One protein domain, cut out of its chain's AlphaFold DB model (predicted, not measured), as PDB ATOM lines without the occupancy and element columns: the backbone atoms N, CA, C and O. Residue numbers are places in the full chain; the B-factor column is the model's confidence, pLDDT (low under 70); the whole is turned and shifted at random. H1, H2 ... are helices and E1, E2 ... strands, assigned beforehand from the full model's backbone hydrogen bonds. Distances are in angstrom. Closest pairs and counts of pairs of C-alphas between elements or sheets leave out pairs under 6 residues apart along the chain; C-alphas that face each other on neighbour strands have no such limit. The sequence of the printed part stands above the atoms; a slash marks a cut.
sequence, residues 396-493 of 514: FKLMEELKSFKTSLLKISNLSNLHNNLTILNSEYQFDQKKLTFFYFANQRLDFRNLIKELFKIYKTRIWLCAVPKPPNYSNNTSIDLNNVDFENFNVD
ATOM      1  N   PHE A 396      47.924   4.165 -13.966       93.88
ATOM      2  CA  PHE A 396      47.708   5.484 -13.365       93.88
ATOM      3  C   PHE A 396      46.671   6.302 -14.153       93.88
ATOM      4  O   PHE A 396      45.772   6.904 -13.565       93.88
ATOM      5  N   LYS A 397      46.747   6.267 -15.491       95.12
ATOM      6  CA  LYS A 397      45.767   6.912 -16.377       95.12
ATOM      7  C   LYS A 397      44.350   6.386 -16.127       95.12
ATOM      8  O   LYS A 397      43.442   7.191 -15.954       95.12
ATOM      9  N   LEU A 398      44.166   5.066 -16.032       95.31
ATOM     10  CA  LEU A 398      42.876   4.448 -15.707       95.31
ATOM     11  C   LEU A 398      42.354   4.911 -14.335       95.31
ATOM     12  O   LEU A 398      41.165   5.196 -14.212       95.31
ATOM     13  N   MET A 399      43.218   5.045 -13.320       94.44
ATOM     14  CA  MET A 399      42.798   5.522 -11.993       94.44
ATOM     15  C   MET A 399      42.263   6.956 -12.035       94.44
ATOM     16  O   MET A 399      41.176   7.226 -11.517       94.44
ATOM     17  N   GLU A 400      42.972   7.875 -12.696       95.25
ATOM     18  CA  GLU A 400      42.512   9.262 -12.837       95.25
ATOM     19  C   GLU A 400      41.275   9.380 -13.754       95.25
ATOM     20  O   GLU A 400      40.433  10.264 -13.557       95.25
ATOM     21  N   GLU A 401      41.084   8.460 -14.704       95.81
ATOM     22  CA  GLU A 401      39.829   8.320 -15.457       95.81
ATOM     23  C   GLU A 401      38.674   7.903 -14.535       95.81
ATOM     24  O   GLU A 401      37.708   8.647 -14.398       95.81
ATOM     25  N   LEU A 402      38.783   6.793 -13.803       94.25
ATOM     26  CA  LEU A 402      37.707   6.329 -12.911       94.25
ATOM     27  C   LEU A 402      37.366   7.354 -11.811       94.25
ATOM     28  O   LEU A 402      36.195   7.586 -11.494       94.25
ATOM     29  N   LYS A 403      38.378   8.039 -11.274       94.31
ATOM     30  CA  LYS A 403      38.224   9.149 -10.322       94.31
ATOM     31  C   LYS A 403      37.541  10.367 -10.947       94.31
ATOM     32  O   LYS A 403      36.676  10.973 -10.306       94.31
ATOM     33  N   SER A 404      37.886  10.732 -12.184       95.31
ATOM     34  CA  SER A 404      37.227  11.840 -12.888       95.31
ATOM     35  C   SER A 404      35.787  11.518 -13.276       95.31
ATOM     36  O   SER A 404      34.915  12.367 -13.081       95.31
ATOM     37  N   PHE A 405      35.505  10.283 -13.696       93.94
ATOM     38  CA  PHE A 405      34.150   9.782 -13.912       93.94
ATOM     39  C   PHE A 405      33.293   9.946 -12.646       93.94
ATOM     40  O   PHE A 405      32.313  10.695 -12.674       93.94
ATOM     41  N   LYS A 406      33.719   9.387 -11.502       92.00
ATOM     42  CA  LYS A 406      33.005   9.547 -10.217       92.00
ATOM     43  C   LYS A 406      32.799  11.008  -9.813       92.00
ATOM     44  O   LYS A 406      31.706  11.394  -9.406       92.00
ATOM     45  N   THR A 407      33.836  11.834  -9.942       92.19
ATOM     46  CA  THR A 407      33.760  13.263  -9.593       92.19
ATOM     47  C   THR A 407      32.768  14.007 -10.491       92.19
ATOM     48  O   THR A 407      32.043  14.878 -10.011       92.19
ATOM     49  N   SER A 408      32.688  13.651 -11.778       91.88
ATOM     50  CA  SER A 408      31.719  14.242 -12.705       91.88
ATOM     51  C   SER A 408      30.277  13.886 -12.339       91.88
ATOM     52  O   SER A 408      29.438  14.783 -12.320       91.88
ATOM     53  N   LEU A 409      30.006  12.637 -11.934       89.94
ATOM     54  CA  LEU A 409      28.684  12.214 -11.455       89.94
ATOM     55  C   LEU A 409      28.248  13.025 -10.223       89.94
ATOM     56  O   LEU A 409      27.153  13.582 -10.222       89.94
ATOM     57  N   LEU A 410      29.132  13.190  -9.230       89.25
ATOM     58  CA  LEU A 410      28.871  14.011  -8.035       89.25
ATOM     59  C   LEU A 410      28.678  15.504  -8.356       89.25
ATOM     60  O   LEU A 410      27.918  16.206  -7.690       89.25
ATOM     61  N   LYS A 411      29.364  16.030  -9.377       88.88
ATOM     62  CA  LYS A 411      29.157  17.416  -9.828       88.88
ATOM     63  C   LYS A 411      27.841  17.587 -10.585       88.88
ATOM     64  O   LYS A 411      27.242  18.652 -10.482       88.88
ATOM     65  N   ILE A 412      27.378  16.564 -11.299       86.75
ATOM     66  CA  ILE A 412      26.096  16.573 -12.017       86.75
ATOM     67  C   ILE A 412      24.922  16.398 -11.055       86.75
ATOM     68  O   ILE A 412      23.924  17.098 -11.218       86.75
ATOM     69  N   SER A 413      25.043  15.563 -10.015       83.69
ATOM     70  CA  SER A 413      23.980  15.416  -9.010       83.69
ATOM     71  C   SER A 413      23.677  16.729  -8.280       83.69
ATOM     72  O   SER A 413      22.532  17.006  -7.944       83.69
ATOM     73  N   ASN A 414      24.695  17.578  -8.108       82.25
ATOM     74  CA  ASN A 414      24.570  18.904  -7.498       82.25
ATOM     75  C   ASN A 414      24.048  19.989  -8.469       82.25
ATOM     76  O   ASN A 414      23.882  21.140  -8.068       82.25
ATOM     77  N   LEU A 415      23.806  19.656  -9.743       79.19
ATOM     78  CA  LEU A 415      23.309  20.567 -10.777       79.19
ATOM     79  C   LEU A 415      21.913  20.121 -11.234       79.19
ATOM     80  O   LEU A 415      21.766  19.346 -12.181       79.19
ATOM     81  N   SER A 416      20.882  20.663 -10.581       70.25
ATOM     82  CA  SER A 416      19.459  20.343 -10.804       70.25
ATOM     83  C   SER A 416      19.037  20.313 -12.280       70.25
ATOM     84  O   SER A 416      18.315  19.412 -12.696       70.25
ATOM     85  N   ASN A 417      19.536  21.251 -13.091       74.00
ATOM     86  CA  ASN A 417      19.207  21.360 -14.519       74.00
ATOM     87  C   ASN A 417      19.794  20.232 -15.396       74.00
ATOM     88  O   ASN A 417      19.385  20.088 -16.548       74.00
ATOM     89  N   LEU A 418      20.770  19.467 -14.895       77.38
ATOM     90  CA  LEU A 418      21.443  18.393 -15.636       77.38
ATOM     91  C   LEU A 418      21.046  16.997 -15.139       77.38
ATOM     92  O   LEU A 418      20.936  16.091 -15.963       77.38
ATOM     93  N   HIS A 419      20.796  16.833 -13.833       70.38
ATOM     94  CA  HIS A 419      20.598  15.541 -13.157       70.38
ATOM     95  C   HIS A 419      19.691  14.553 -13.917       70.38
ATOM     96  O   HIS A 419      20.048  13.392 -14.087       70.38
ATOM     97  N   ASN A 420      18.523  14.999 -14.390       75.19
ATOM     98  CA  ASN A 420      17.514  14.104 -14.979       75.19
ATOM     99  C   ASN A 420      17.661  13.895 -16.495       75.19
ATOM    100  O   ASN A 420      16.981  13.043 -17.063       75.19
ATOM    101  N   ASN A 421      18.529  14.668 -17.151       83.38
ATOM    102  CA  ASN A 421      18.640  14.716 -18.611       83.38
ATOM    103  C   ASN A 421      20.025  14.319 -19.137       83.38
ATOM    104  O   ASN A 421      20.199  14.243 -20.352       83.38
ATOM    105  N   LEU A 422      20.994  14.086 -18.247       89.19
ATOM    106  CA  LEU A 422      22.389  13.790 -18.559       89.19
ATOM    107  C   LEU A 422      22.821  12.478 -17.906       89.19
ATOM    108  O   LEU A 422      22.714  12.311 -16.695       89.19
ATOM    109  N   THR A 423      23.391  11.570 -18.690       89.62
ATOM    110  CA  THR A 423      24.073  10.373 -18.188       89.62
ATOM    111  C   THR A 423      25.505  10.383 -18.704       89.62
ATOM    112  O   THR A 423      25.725  10.304 -19.911       89.62
ATOM    113  N   ILE A 424      26.487  10.492 -17.805       92.00
ATOM    114  CA  ILE A 424      27.893  10.250 -18.158       92.00
ATOM    115  C   ILE A 424      28.102   8.740 -18.221       92.00
ATOM    116  O   ILE A 424      27.647   8.019 -17.337       92.00
ATOM    117  N   LEU A 425      28.793   8.290 -19.264       91.56
ATOM    118  CA  LEU A 425      29.059   6.880 -19.543       91.56
ATOM    119  C   LEU A 425      30.503   6.507 -19.190       91.56
ATOM    120  O   LEU A 425      30.756   5.459 -18.611       91.56
ATOM    121  N   ASN A 426      31.462   7.374 -19.528       93.25
ATOM    122  CA  ASN A 426      32.885   7.149 -19.269       93.25
ATOM    123  C   ASN A 426      33.663   8.478 -19.313       93.25
ATOM    124  O   ASN A 426      33.163   9.484 -19.830       93.25
ATOM    125  N   SER A 427      34.904   8.473 -18.832       95.88
ATOM    126  CA  SER A 427      35.885   9.529 -19.094       95.88
ATOM    127  C   SER A 427      37.188   8.949 -19.659       95.88
ATOM    128  O   SER A 427      37.597   7.838 -19.326       95.88
ATOM    129  N   GLU A 428      37.838   9.691 -20.550       96.19
ATOM    130  CA  GLU A 428      39.067   9.298 -21.247       96.19
ATOM    131  C   GLU A 428      40.030  10.487 -21.264       96.19
ATOM    132  O   GLU A 428      39.726  11.546 -21.822       96.19
ATOM    133  N   TYR A 429      41.206  10.323 -20.662       96.75
ATOM    134  CA  TYR A 429      42.317  11.238 -20.896       96.75
ATOM    135  C   TYR A 429      42.930  10.946 -22.270       96.75
ATOM    136  O   TYR A 429      43.081   9.792 -22.660       96.75
ATOM    137  N   GLN A 430      43.372  11.979 -22.981       95.31
ATOM    138  CA  GLN A 430      44.370  11.799 -24.040       95.31
ATOM    139  C   GLN A 430      45.670  11.272 -23.401       95.31
ATOM    140  O   GLN A 430      45.933  11.579 -22.234       95.31
ATOM    141  N   PHE A 431      46.493  10.507 -24.118       95.19
ATOM    142  CA  PHE A 431      47.736   9.943 -23.556       95.19
ATOM    143  C   PHE A 431      48.631  10.966 -22.829       95.19
ATOM    144  O   PHE A 431      49.054  10.719 -21.701       95.19
ATOM    145  N   ASP A 432      48.871  12.138 -23.425       94.19
ATOM    146  CA  ASP A 432      49.668  13.207 -22.803       94.19
ATOM    147  C   ASP A 432      48.894  14.088 -21.795       94.19
ATOM    148  O   ASP A 432      49.381  15.143 -21.390       94.19
ATOM    149  N   GLN A 433      47.691  13.660 -21.395       94.19
ATOM    150  CA  GLN A 433      46.800  14.259 -20.389       94.19
ATOM    151  C   GLN A 433      46.352  15.711 -20.655       94.19
ATOM    152  O   GLN A 433      45.639  16.300 -19.838       94.19
ATOM    153  N   LYS A 434      46.663  16.291 -21.826       94.75
ATOM    154  CA  LYS A 434      46.281  17.674 -22.204       94.75
ATOM    155  C   LYS A 434      44.795  17.864 -22.514       94.75
ATOM    156  O   LYS A 434      44.338  19.003 -22.660       94.75
ATOM    157  N   LYS A 435      44.049  16.768 -22.640       95.31
ATOM    158  CA  LYS A 435      42.597  16.751 -22.817       95.31
ATOM    159  C   LYS A 435      41.984  15.628 -21.986       95.31
ATOM    160  O   LYS A 435      42.516  14.521 -21.976       95.31
ATOM    161  N   LEU A 436      40.854  15.920 -21.349       97.06
ATOM    162  CA  LEU A 436      39.979  14.965 -20.676       97.06
ATOM    163  C   LEU A 436      38.606  15.009 -21.347       97.06
ATOM    164  O   LEU A 436      37.934  16.042 -21.331       97.06
ATOM    165  N   THR A 437      38.207  13.898 -21.949       97.00
ATOM    166  CA  THR A 437      36.910  13.723 -22.605       97.00
ATOM    167  C   THR A 437      35.945  13.035 -21.651       97.00
ATOM    168  O   THR A 437      36.288  11.999 -21.094       97.00
ATOM    169  N   PHE A 438      34.728  13.555 -21.501       96.88
ATOM    170  CA  PHE A 438      33.613  12.814 -20.908       96.88
ATOM    171  C   PHE A 438      32.645  12.396 -22.012       96.88
ATOM    172  O   PHE A 438      32.165  13.239 -22.777       96.88
ATOM    173  N   PHE A 439      32.359  11.100 -22.085       95.44
ATOM    174  CA  PHE A 439      31.337  10.547 -22.966       95.44
ATOM    175  C   PHE A 439      29.995  10.585 -22.255       95.44
ATOM    176  O   PHE A 439      29.894  10.161 -21.102       95.44
ATOM    177  N   TYR A 440      28.974  11.102 -22.927       93.75
ATOM    178  CA  TYR A 440      27.652  11.259 -22.341       93.75
ATOM    179  C   TYR A 440      26.536  10.927 -23.327       93.75
ATOM    180  O   TYR A 440      26.673  11.083 -24.539       93.75
ATOM    181  N   PHE A 441      25.407  10.526 -22.764       91.25
ATOM    182  CA  PHE A 441      24.117  10.486 -23.430       91.25
ATOM    183  C   PHE A 441      23.194  11.528 -22.778       91.25
ATOM    184  O   PHE A 441      23.258  11.751 -21.565       91.25
ATOM    185  N   ALA A 442      22.356  12.189 -23.577       89.62
ATOM    186  CA  ALA A 442      21.362  13.140 -23.092       89.62
ATOM    187  C   ALA A 442      20.091  13.095 -23.950       89.62
ATOM    188  O   ALA A 442      20.164  12.946 -25.167       89.62
ATOM    189  N   ASN A 443      18.929  13.267 -23.315       84.75
ATOM    190  CA  ASN A 443      17.629  13.235 -24.002       84.75
ATOM    191  C   ASN A 443      17.316  14.536 -24.764       84.75
ATOM    192  O   ASN A 443      16.491  14.545 -25.673       84.75
ATOM    193  N   GLN A 444      17.966  15.636 -24.383       86.44
ATOM    194  CA  GLN A 444      17.765  16.976 -24.929       86.44
ATOM    195  C   GLN A 444      19.091  17.740 -24.970       86.44
ATOM    196  O   GLN A 444      20.056  17.369 -24.302       86.44
ATOM    197  N   ARG A 445      19.119  18.869 -25.684       86.25
ATOM    198  CA  ARG A 445      20.246  19.810 -25.639       86.25
ATOM    199  C   ARG A 445      20.410  20.384 -24.222       86.25
ATOM    200  O   ARG A 445      19.434  20.811 -23.603       86.25
ATOM    201  N   LEU A 446      21.652  20.431 -23.739       87.81
ATOM    202  CA  LEU A 446      22.023  20.913 -22.404       87.81
ATOM    203  C   LEU A 446      23.083  22.023 -22.480       87.81
ATOM    204  O   LEU A 446      23.890  22.058 -23.411       87.81
ATOM    205  N   ASP A 447      23.100  22.919 -21.488       89.81
ATOM    206  CA  ASP A 447      24.186  23.893 -21.308       89.81
ATOM    207  C   ASP A 447      25.217  23.368 -20.302       89.81
ATOM    208  O   ASP A 447      24.965  23.256 -19.101       89.81
ATOM    209  N   PHE A 448      26.414  23.079 -20.806       91.69
ATOM    210  CA  PHE A 448      27.519  22.546 -20.020       91.69
ATOM    211  C   PHE A 448      28.498  23.605 -19.496       91.69
ATOM    212  O   PHE A 448      29.456  23.239 -18.815       91.69
ATOM    213  N   ARG A 449      28.314  24.905 -19.778       91.44
ATOM    214  CA  ARG A 449      29.305  25.958 -19.451       91.44
ATOM    215  C   ARG A 449      29.725  25.953 -17.979       91.44
ATOM    216  O   ARG A 449      30.909  26.104 -17.683       91.44
ATOM    217  N   ASN A 450      28.778  25.761 -17.062       90.06
ATOM    218  CA  ASN A 450      29.059  25.728 -15.625       90.06
ATOM    219  C   ASN A 450      29.739  24.418 -15.195       90.06
ATOM    220  O   ASN A 450      30.714  24.466 -14.449       90.06
ATOM    221  N   LEU A 451      29.305  23.270 -15.730       91.75
ATOM    222  CA  LEU A 451      29.953  21.976 -15.489       91.75
ATOM    223  C   LEU A 451      31.408  21.976 -15.989       91.75
ATOM    224  O   LEU A 451      32.311  21.582 -15.257       91.75
ATOM    225  N   ILE A 452      31.655  22.495 -17.195       94.25
ATOM    226  CA  ILE A 452      32.999  22.632 -17.777       94.25
ATOM    227  C   ILE A 452      33.888  23.521 -16.898       94.25
ATOM    228  O   ILE A 452      35.029  23.148 -16.637       94.25
ATOM    229  N   LYS A 453      33.379  24.658 -16.396       92.94
ATOM    230  CA  LYS A 453      34.121  25.520 -15.455       92.94
ATOM    231  C   LYS A 453      34.487  24.775 -14.167       92.94
ATOM    232  O   LYS A 453      35.630  24.867 -13.728       92.94
ATOM    233  N   GLU A 454      33.551  24.036 -13.575       93.00
ATOM    234  CA  GLU A 454      33.789  23.262 -12.348       93.00
ATOM    235  C   GLU A 454      34.806  22.132 -12.551       93.00
ATOM    236  O   GLU A 454      35.740  22.000 -11.761       93.00
ATOM    237  N   LEU A 455      34.689  21.361 -13.635       94.94
ATOM    238  CA  LEU A 455      35.645  20.303 -13.972       94.94
ATOM    239  C   LEU A 455      37.032  20.884 -14.297       94.94
ATOM    240  O   LEU A 455      38.044  20.364 -13.829       94.94
ATOM    241  N   PHE A 456      37.099  22.005 -15.024       95.00
ATOM    242  CA  PHE A 456      38.362  22.683 -15.330       95.00
ATOM    243  C   PHE A 456      39.071  23.199 -14.071       95.00
ATOM    244  O   PHE A 456      40.294  23.086 -13.968       95.00
ATOM    245  N   LYS A 457      38.329  23.719 -13.077       95.25
ATOM    246  CA  LYS A 457      38.906  24.131 -11.783       95.25
ATOM    247  C   LYS A 457      39.639  22.984 -11.086       95.25
ATOM    248  O   LYS A 457      40.654  23.268 -10.453       95.25
ATOM    249  N   ILE A 458      39.138  21.751 -11.209       94.50
ATOM    250  CA  ILE A 458      39.704  20.544 -10.592       94.50
ATOM    251  C   ILE A 458      40.900  20.033 -11.405       94.50
ATOM    252  O   ILE A 458      42.005  19.971 -10.880       94.50
ATOM    253  N   TYR A 459      40.699  19.708 -12.686       95.69
ATOM    254  CA  TYR A 459      41.692  18.962 -13.478       95.69
ATOM    255  C   TYR A 459      42.738  19.825 -14.188       95.69
ATOM    256  O   TYR A 459      43.726  19.287 -14.674       95.69
ATOM    257  N   LYS A 460      42.518  21.143 -14.314       94.75
ATOM    258  CA  LYS A 460      43.397  22.093 -15.035       94.75
ATOM    259  C   LYS A 460      43.753  21.693 -16.485       94.75
ATOM    260  O   LYS A 460      44.667  22.256 -17.078       94.75
ATOM    261  N   THR A 461      43.008  20.757 -17.073       94.56
ATOM    262  CA  THR A 461      43.193  20.215 -18.428       94.56
ATOM    263  C   THR A 461      42.034  20.613 -19.340       94.56
ATOM    264  O   THR A 461      40.966  20.996 -18.856       94.56
ATOM    265  N   ARG A 462      42.187  20.516 -20.668       94.62
ATOM    266  CA  ARG A 462      41.086  20.819 -21.596       94.62
ATOM    267  C   ARG A 462      39.956  19.805 -21.413       94.62
ATOM    268  O   ARG A 462      40.084  18.657 -21.823       94.62
ATOM    269  N   ILE A 463      38.831  20.253 -20.866       96.69
ATOM    270  CA  ILE A 463      37.616  19.442 -20.782       96.69
ATOM    271  C   ILE A 463      36.947  19.396 -22.161       96.69
ATOM    272  O   ILE A 463      36.732  20.434 -22.793       96.69
ATOM    273  N   TRP A 464      36.615  18.193 -22.617       95.62
ATOM    274  CA  TRP A 464      35.822  17.929 -23.813       95.62
ATOM    275  C   TRP A 464      34.608  17.081 -23.435       95.62
ATOM    276  O   TRP A 464      34.700  16.219 -22.564       95.62
ATOM    277  N   LEU A 465      33.471  17.318 -24.082       95.06
ATOM    278  CA  LEU A 465      32.252  16.539 -23.880       95.06
ATOM    279  C   LEU A 465      31.855  15.930 -25.222       95.06
ATOM    280  O   LEU A 465      31.700  16.654 -26.205       95.06
ATOM    281  N   CYS A 466      31.712  14.610 -25.267       94.25
ATOM    282  CA  CYS A 466      31.346  13.875 -26.470       94.25
ATOM    283  C   CYS A 466      29.976  13.228 -26.273       94.25
ATOM    284  O   CYS A 466      29.840  12.309 -25.465       94.25
ATOM    285  N   ALA A 467      28.978  13.703 -27.019       93.25
ATOM    286  CA  ALA A 467      27.708  13.000 -27.128       93.25
ATOM    287  C   ALA A 467      27.940  11.654 -27.831       93.25
ATOM    288  O   ALA A 467      28.751  11.569 -28.760       93.25
ATOM    289  N   VAL A 468      27.238  10.614 -27.394       92.50
ATOM    290  CA  VAL A 468      27.159   9.314 -28.074       92.50
ATOM    291  C   VAL A 468      25.718   8.789 -28.025       92.50
ATOM    292  O   VAL A 468      24.957   9.192 -27.138       92.50
ATOM    293  N   PRO A 469      25.314   7.893 -28.944       90.00
ATOM    294  CA  PRO A 469      24.029   7.207 -28.845       90.00
ATOM    295  C   PRO A 469      23.899   6.445 -27.519       90.00
ATOM    296  O   PRO A 469      24.897   5.955 -26.978       90.00
ATOM    297  N   LYS A 470      22.666   6.325 -27.009       88.69
ATOM    298  CA  LYS A 470      22.362   5.544 -25.803       88.69
ATOM    299  C   LYS A 470      22.840   4.095 -26.001       88.69
ATOM    300  O   LYS A 470      22.294   3.433 -26.884       88.69
ATOM    301  N   PRO A 471      23.790   3.580 -25.199       85.56
ATOM    302  CA  PRO A 471      24.281   2.226 -25.410       85.56
ATOM    303  C   PRO A 471      23.200   1.191 -25.062       85.56
ATOM    304  O   PRO A 471      22.476   1.373 -24.072       85.56
ATOM    305  N   PRO A 472      23.083   0.092 -25.828       85.81
ATOM    306  CA  PRO A 472      22.195  -1.008 -25.473       85.81
ATOM    307  C   PRO A 472      22.712  -1.676 -24.196       85.81
ATOM    308  O   PRO A 472      23.918  -1.836 -24.025       85.81
ATOM    309  N   ASN A 473      21.816  -2.088 -23.297       82.12
ATOM    310  CA  ASN A 473      22.167  -2.746 -22.030       82.12
ATOM    311  C   ASN A 473      23.175  -1.952 -21.168       82.12
ATOM    312  O   ASN A 473      24.045  -2.531 -20.517       82.12
ATOM    313  N   TYR A 474      23.109  -0.616 -21.179       78.88
ATOM    314  CA  TYR A 474      23.924   0.208 -20.286       78.88
ATOM    315  C   TYR A 474      23.385   0.155 -18.847       78.88
ATOM    316  O   TYR A 474      22.284   0.634 -18.565       78.88
ATOM    317  N   SER A 475      24.178  -0.407 -17.936       66.12
ATOM    318  CA  SER A 475      23.933  -0.401 -16.491       66.12
ATOM    319  C   SER A 475      24.792   0.664 -15.811       66.12
ATOM    320  O   SER A 475      26.011   0.665 -15.976       66.12
ATOM    321  N   ASN A 476      24.182   1.516 -14.980       63.03
ATOM    322  CA  ASN A 476      24.889   2.492 -14.143       63.03
ATOM    323  C   ASN A 476      25.714   1.800 -13.033       63.03
ATOM    324  O   ASN A 476      25.330   1.824 -11.864       63.03
ATOM    325  N   ASN A 477      26.864   1.211 -13.376       59.28
ATOM    326  CA  ASN A 477      27.819   0.661 -12.408       59.28
ATOM    327  C   ASN A 477      28.600   1.793 -11.721       59.28
ATOM    328  O   ASN A 477      29.763   2.068 -12.010       59.28
ATOM    329  N   THR A 478      27.934   2.470 -10.788       61.28
ATOM    330  CA  THR A 478      28.520   3.531  -9.952       61.28
ATOM    331  C   THR A 478      29.400   2.977  -8.821       61.28
ATOM    332  O   THR A 478      30.245   3.698  -8.283       61.28
ATOM    333  N   SER A 479      29.257   1.690  -8.491       64.62
ATOM    334  CA  SER A 479      29.923   0.970  -7.395       64.62
ATOM    335  C   SER A 479      31.303   0.394  -7.752       64.62
ATOM    336  O   SER A 479      31.652  -0.704  -7.329       64.62
ATOM    337  N   ILE A 480      32.118   1.129  -8.512       77.38
ATOM    338  CA  ILE A 480      33.524   0.762  -8.753       77.38
ATOM    339  C   ILE A 480      34.330   1.089  -7.488       77.38
ATOM    340  O   ILE A 480      34.469   2.267  -7.163       77.38
ATOM    341  N   ASP A 481      34.872   0.112  -6.760       80.94
ATOM    342  CA  ASP A 481      35.834   0.405  -5.683       80.94
ATOM    343  C   ASP A 481      37.172   0.840  -6.295       80.94
ATOM    344  O   ASP A 481      37.770   0.100  -7.067       80.94
ATOM    345  N   LEU A 482      37.638   2.050  -5.968       83.06
ATOM    346  CA  LEU A 482      38.898   2.584  -6.503       83.06
ATOM    347  C   LEU A 482      40.130   1.963  -5.835       83.06
ATOM    348  O   LEU A 482      41.220   2.066  -6.388       83.06
ATOM    349  N   ASN A 483      39.978   1.339  -4.664       81.75
ATOM    350  CA  ASN A 483      41.105   0.784  -3.911       81.75
ATOM    351  C   ASN A 483      41.525  -0.612  -4.403       81.75
ATOM    352  O   ASN A 483      42.640  -1.038  -4.126       81.75
ATOM    353  N   ASN A 484      40.646  -1.304  -5.138       82.81
ATOM    354  CA  ASN A 484      40.816  -2.690  -5.587       82.81
ATOM    355  C   ASN A 484      40.801  -2.831  -7.123       82.81
ATOM    356  O   ASN A 484      40.382  -3.860  -7.653       82.81
ATOM    357  N   VAL A 485      41.231  -1.804  -7.867       85.31
ATOM    358  CA  VAL A 485      41.302  -1.891  -9.334       85.31
ATOM    359  C   VAL A 485      42.640  -2.470  -9.790       85.31
ATOM    360  O   VAL A 485      43.645  -1.765  -9.899       85.31
ATOM    361  N   ASP A 486      42.625  -3.756 -10.126       89.25
ATOM    362  CA  ASP A 486      43.679  -4.395 -10.909       89.25
ATOM    363  C   ASP A 486      43.538  -4.018 -12.394       89.25
ATOM    364  O   ASP A 486      42.506  -4.275 -13.008       89.25
ATOM    365  N   PHE A 487      44.571  -3.405 -12.977       90.38
ATOM    366  CA  PHE A 487      44.550  -2.932 -14.364       90.38
ATOM    367  C   PHE A 487      44.378  -4.059 -15.388       90.38
ATOM    368  O   PHE A 487      43.683  -3.858 -16.382       90.38
ATOM    369  N   GLU A 488      44.989  -5.227 -15.162       89.62
ATOM    370  CA  GLU A 488      44.942  -6.324 -16.138       89.62
ATOM    371  C   GLU A 488      43.555  -6.983 -16.154       89.62
ATOM    372  O   GLU A 488      43.041  -7.328 -17.217       89.62
ATOM    373  N   ASN A 489      42.903  -7.082 -14.991       90.00
ATOM    374  CA  ASN A 489      41.589  -7.713 -14.833       90.00
ATOM    375  C   ASN A 489      40.397  -6.731 -14.894       90.00
ATOM    376  O   ASN A 489      39.244  -7.168 -14.934       90.00
ATOM    377  N   PHE A 490      40.630  -5.414 -14.920       90.94
ATOM    378  CA  PHE A 490      39.555  -4.421 -15.004       90.94
ATOM    379  C   PHE A 490      38.980  -4.310 -16.421       90.94
ATOM    380  O   PHE A 490      39.582  -3.730 -17.326       90.94
ATOM    381  N   ASN A 491      37.757  -4.807 -16.593       90.06
ATOM    382  CA  ASN A 491      37.009  -4.678 -17.839       90.06
ATOM    383  C   ASN A 491      36.403  -3.275 -17.973       90.06
ATOM    384  O   ASN A 491      35.488  -2.904 -17.234       90.06
ATOM    385  N   VAL A 492      36.896  -2.498 -18.940       92.25
ATOM    386  CA  VAL A 492      36.275  -1.230 -19.343       92.25
ATOM    387  C   VAL A 492      34.980  -1.524 -20.112       92.25
ATOM    388  O   VAL A 492      34.938  -2.447 -20.922       92.25
ATOM    389  N   ASP A 493      33.929  -0.731 -19.873       92.50
ATOM    390  CA  ASP A 493      32.677  -0.798 -20.638       92.50
ATOM    391  C   ASP A 493      32.947  -0.551 -22.138       92.50
ATOM    392  O   ASP A 493      33.519   0.474 -22.512       92.50
TER     393      ASP A 493
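What this domain is: This is residues 396 to 493 of the 514 residues of the protein "PSP1 C-terminal domain-containing protein" of Wickerhamomyces anomalus (strain ATCC 58044 / CBS 1984 / NCYC 433 / NRRL Y-366-8) (UniProt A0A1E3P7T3). A twisted three-strand sheet has two helices over one of its faces, H1 along E1 and H3 slantwise over E3, and no named helix over the other. After E3 a long tail, residues 468 to 493, loops out past the E1 edge. The printed part has 98 residues, in the order H1 H2 E1 E2 H3 E3; the mixed sheet runs E1 E2 E3. The class is mixed, helices and strands; the whole is compact, with a radius of gyration of the C-alphas of 13.3 A and spans of 37 by 33 by 22 A.

Where its parts are: In the sheet are E1, residues 422 to 429, 20.2 A, which bends by 60 degrees at 425; E2, 435 to 442, 21.5 A; and E3, 462 to 467, ending at C-alpha (27.708, 13.000, -27.128). H1, residues 396 to 413, is 26.1 A long from C-alpha (47.708, 5.484, -13.365); H2 is 416 to 419 and H3 449 to 459.

How they stand to each other: The hairpin E1 and E2 is antiparallel, with N 425 and O 439 at 2.8 A. E2 and E3 are parallel, with N 464 and O 436 at 2.8 A; E2, H3, E3 form a strand-helix-strand unit, two parallel neighbours with a helix between, its crossover right-handed. Two layers are formed: H1, height over the sheet 8.2 A, and H3, 7.7 A, are on the same face. C-alphas Phe 405 and Ser 427 are the closest of H1 and E1, 5.5 A; Ile 452 and Ile 463 those of H3 and E3, 6.4 A. With residues 408 to 412 alone H1 touches H3, opposite ways, at 36 degrees, only just steep; the closest C-alphas, Lys 411 and Leu 451, are 7.3 A apart. H2, not on the sheet, only just touches H1, only at the corner, with 3 pairs of C-alphas within 8 A; the closest are Ser 413 and His 419, 5.4 A. Every O i to N i+4 pair is within hydrogen-bond range in H1 and H3; H2 is too short for one.

The domain as a whole: The farthest C-alphas, Asn 417 and Glu 488, are 37.8 A apart. The printed part has no cut, and no link between elements is long. Residues 475 to 479 are under pLDDT 70.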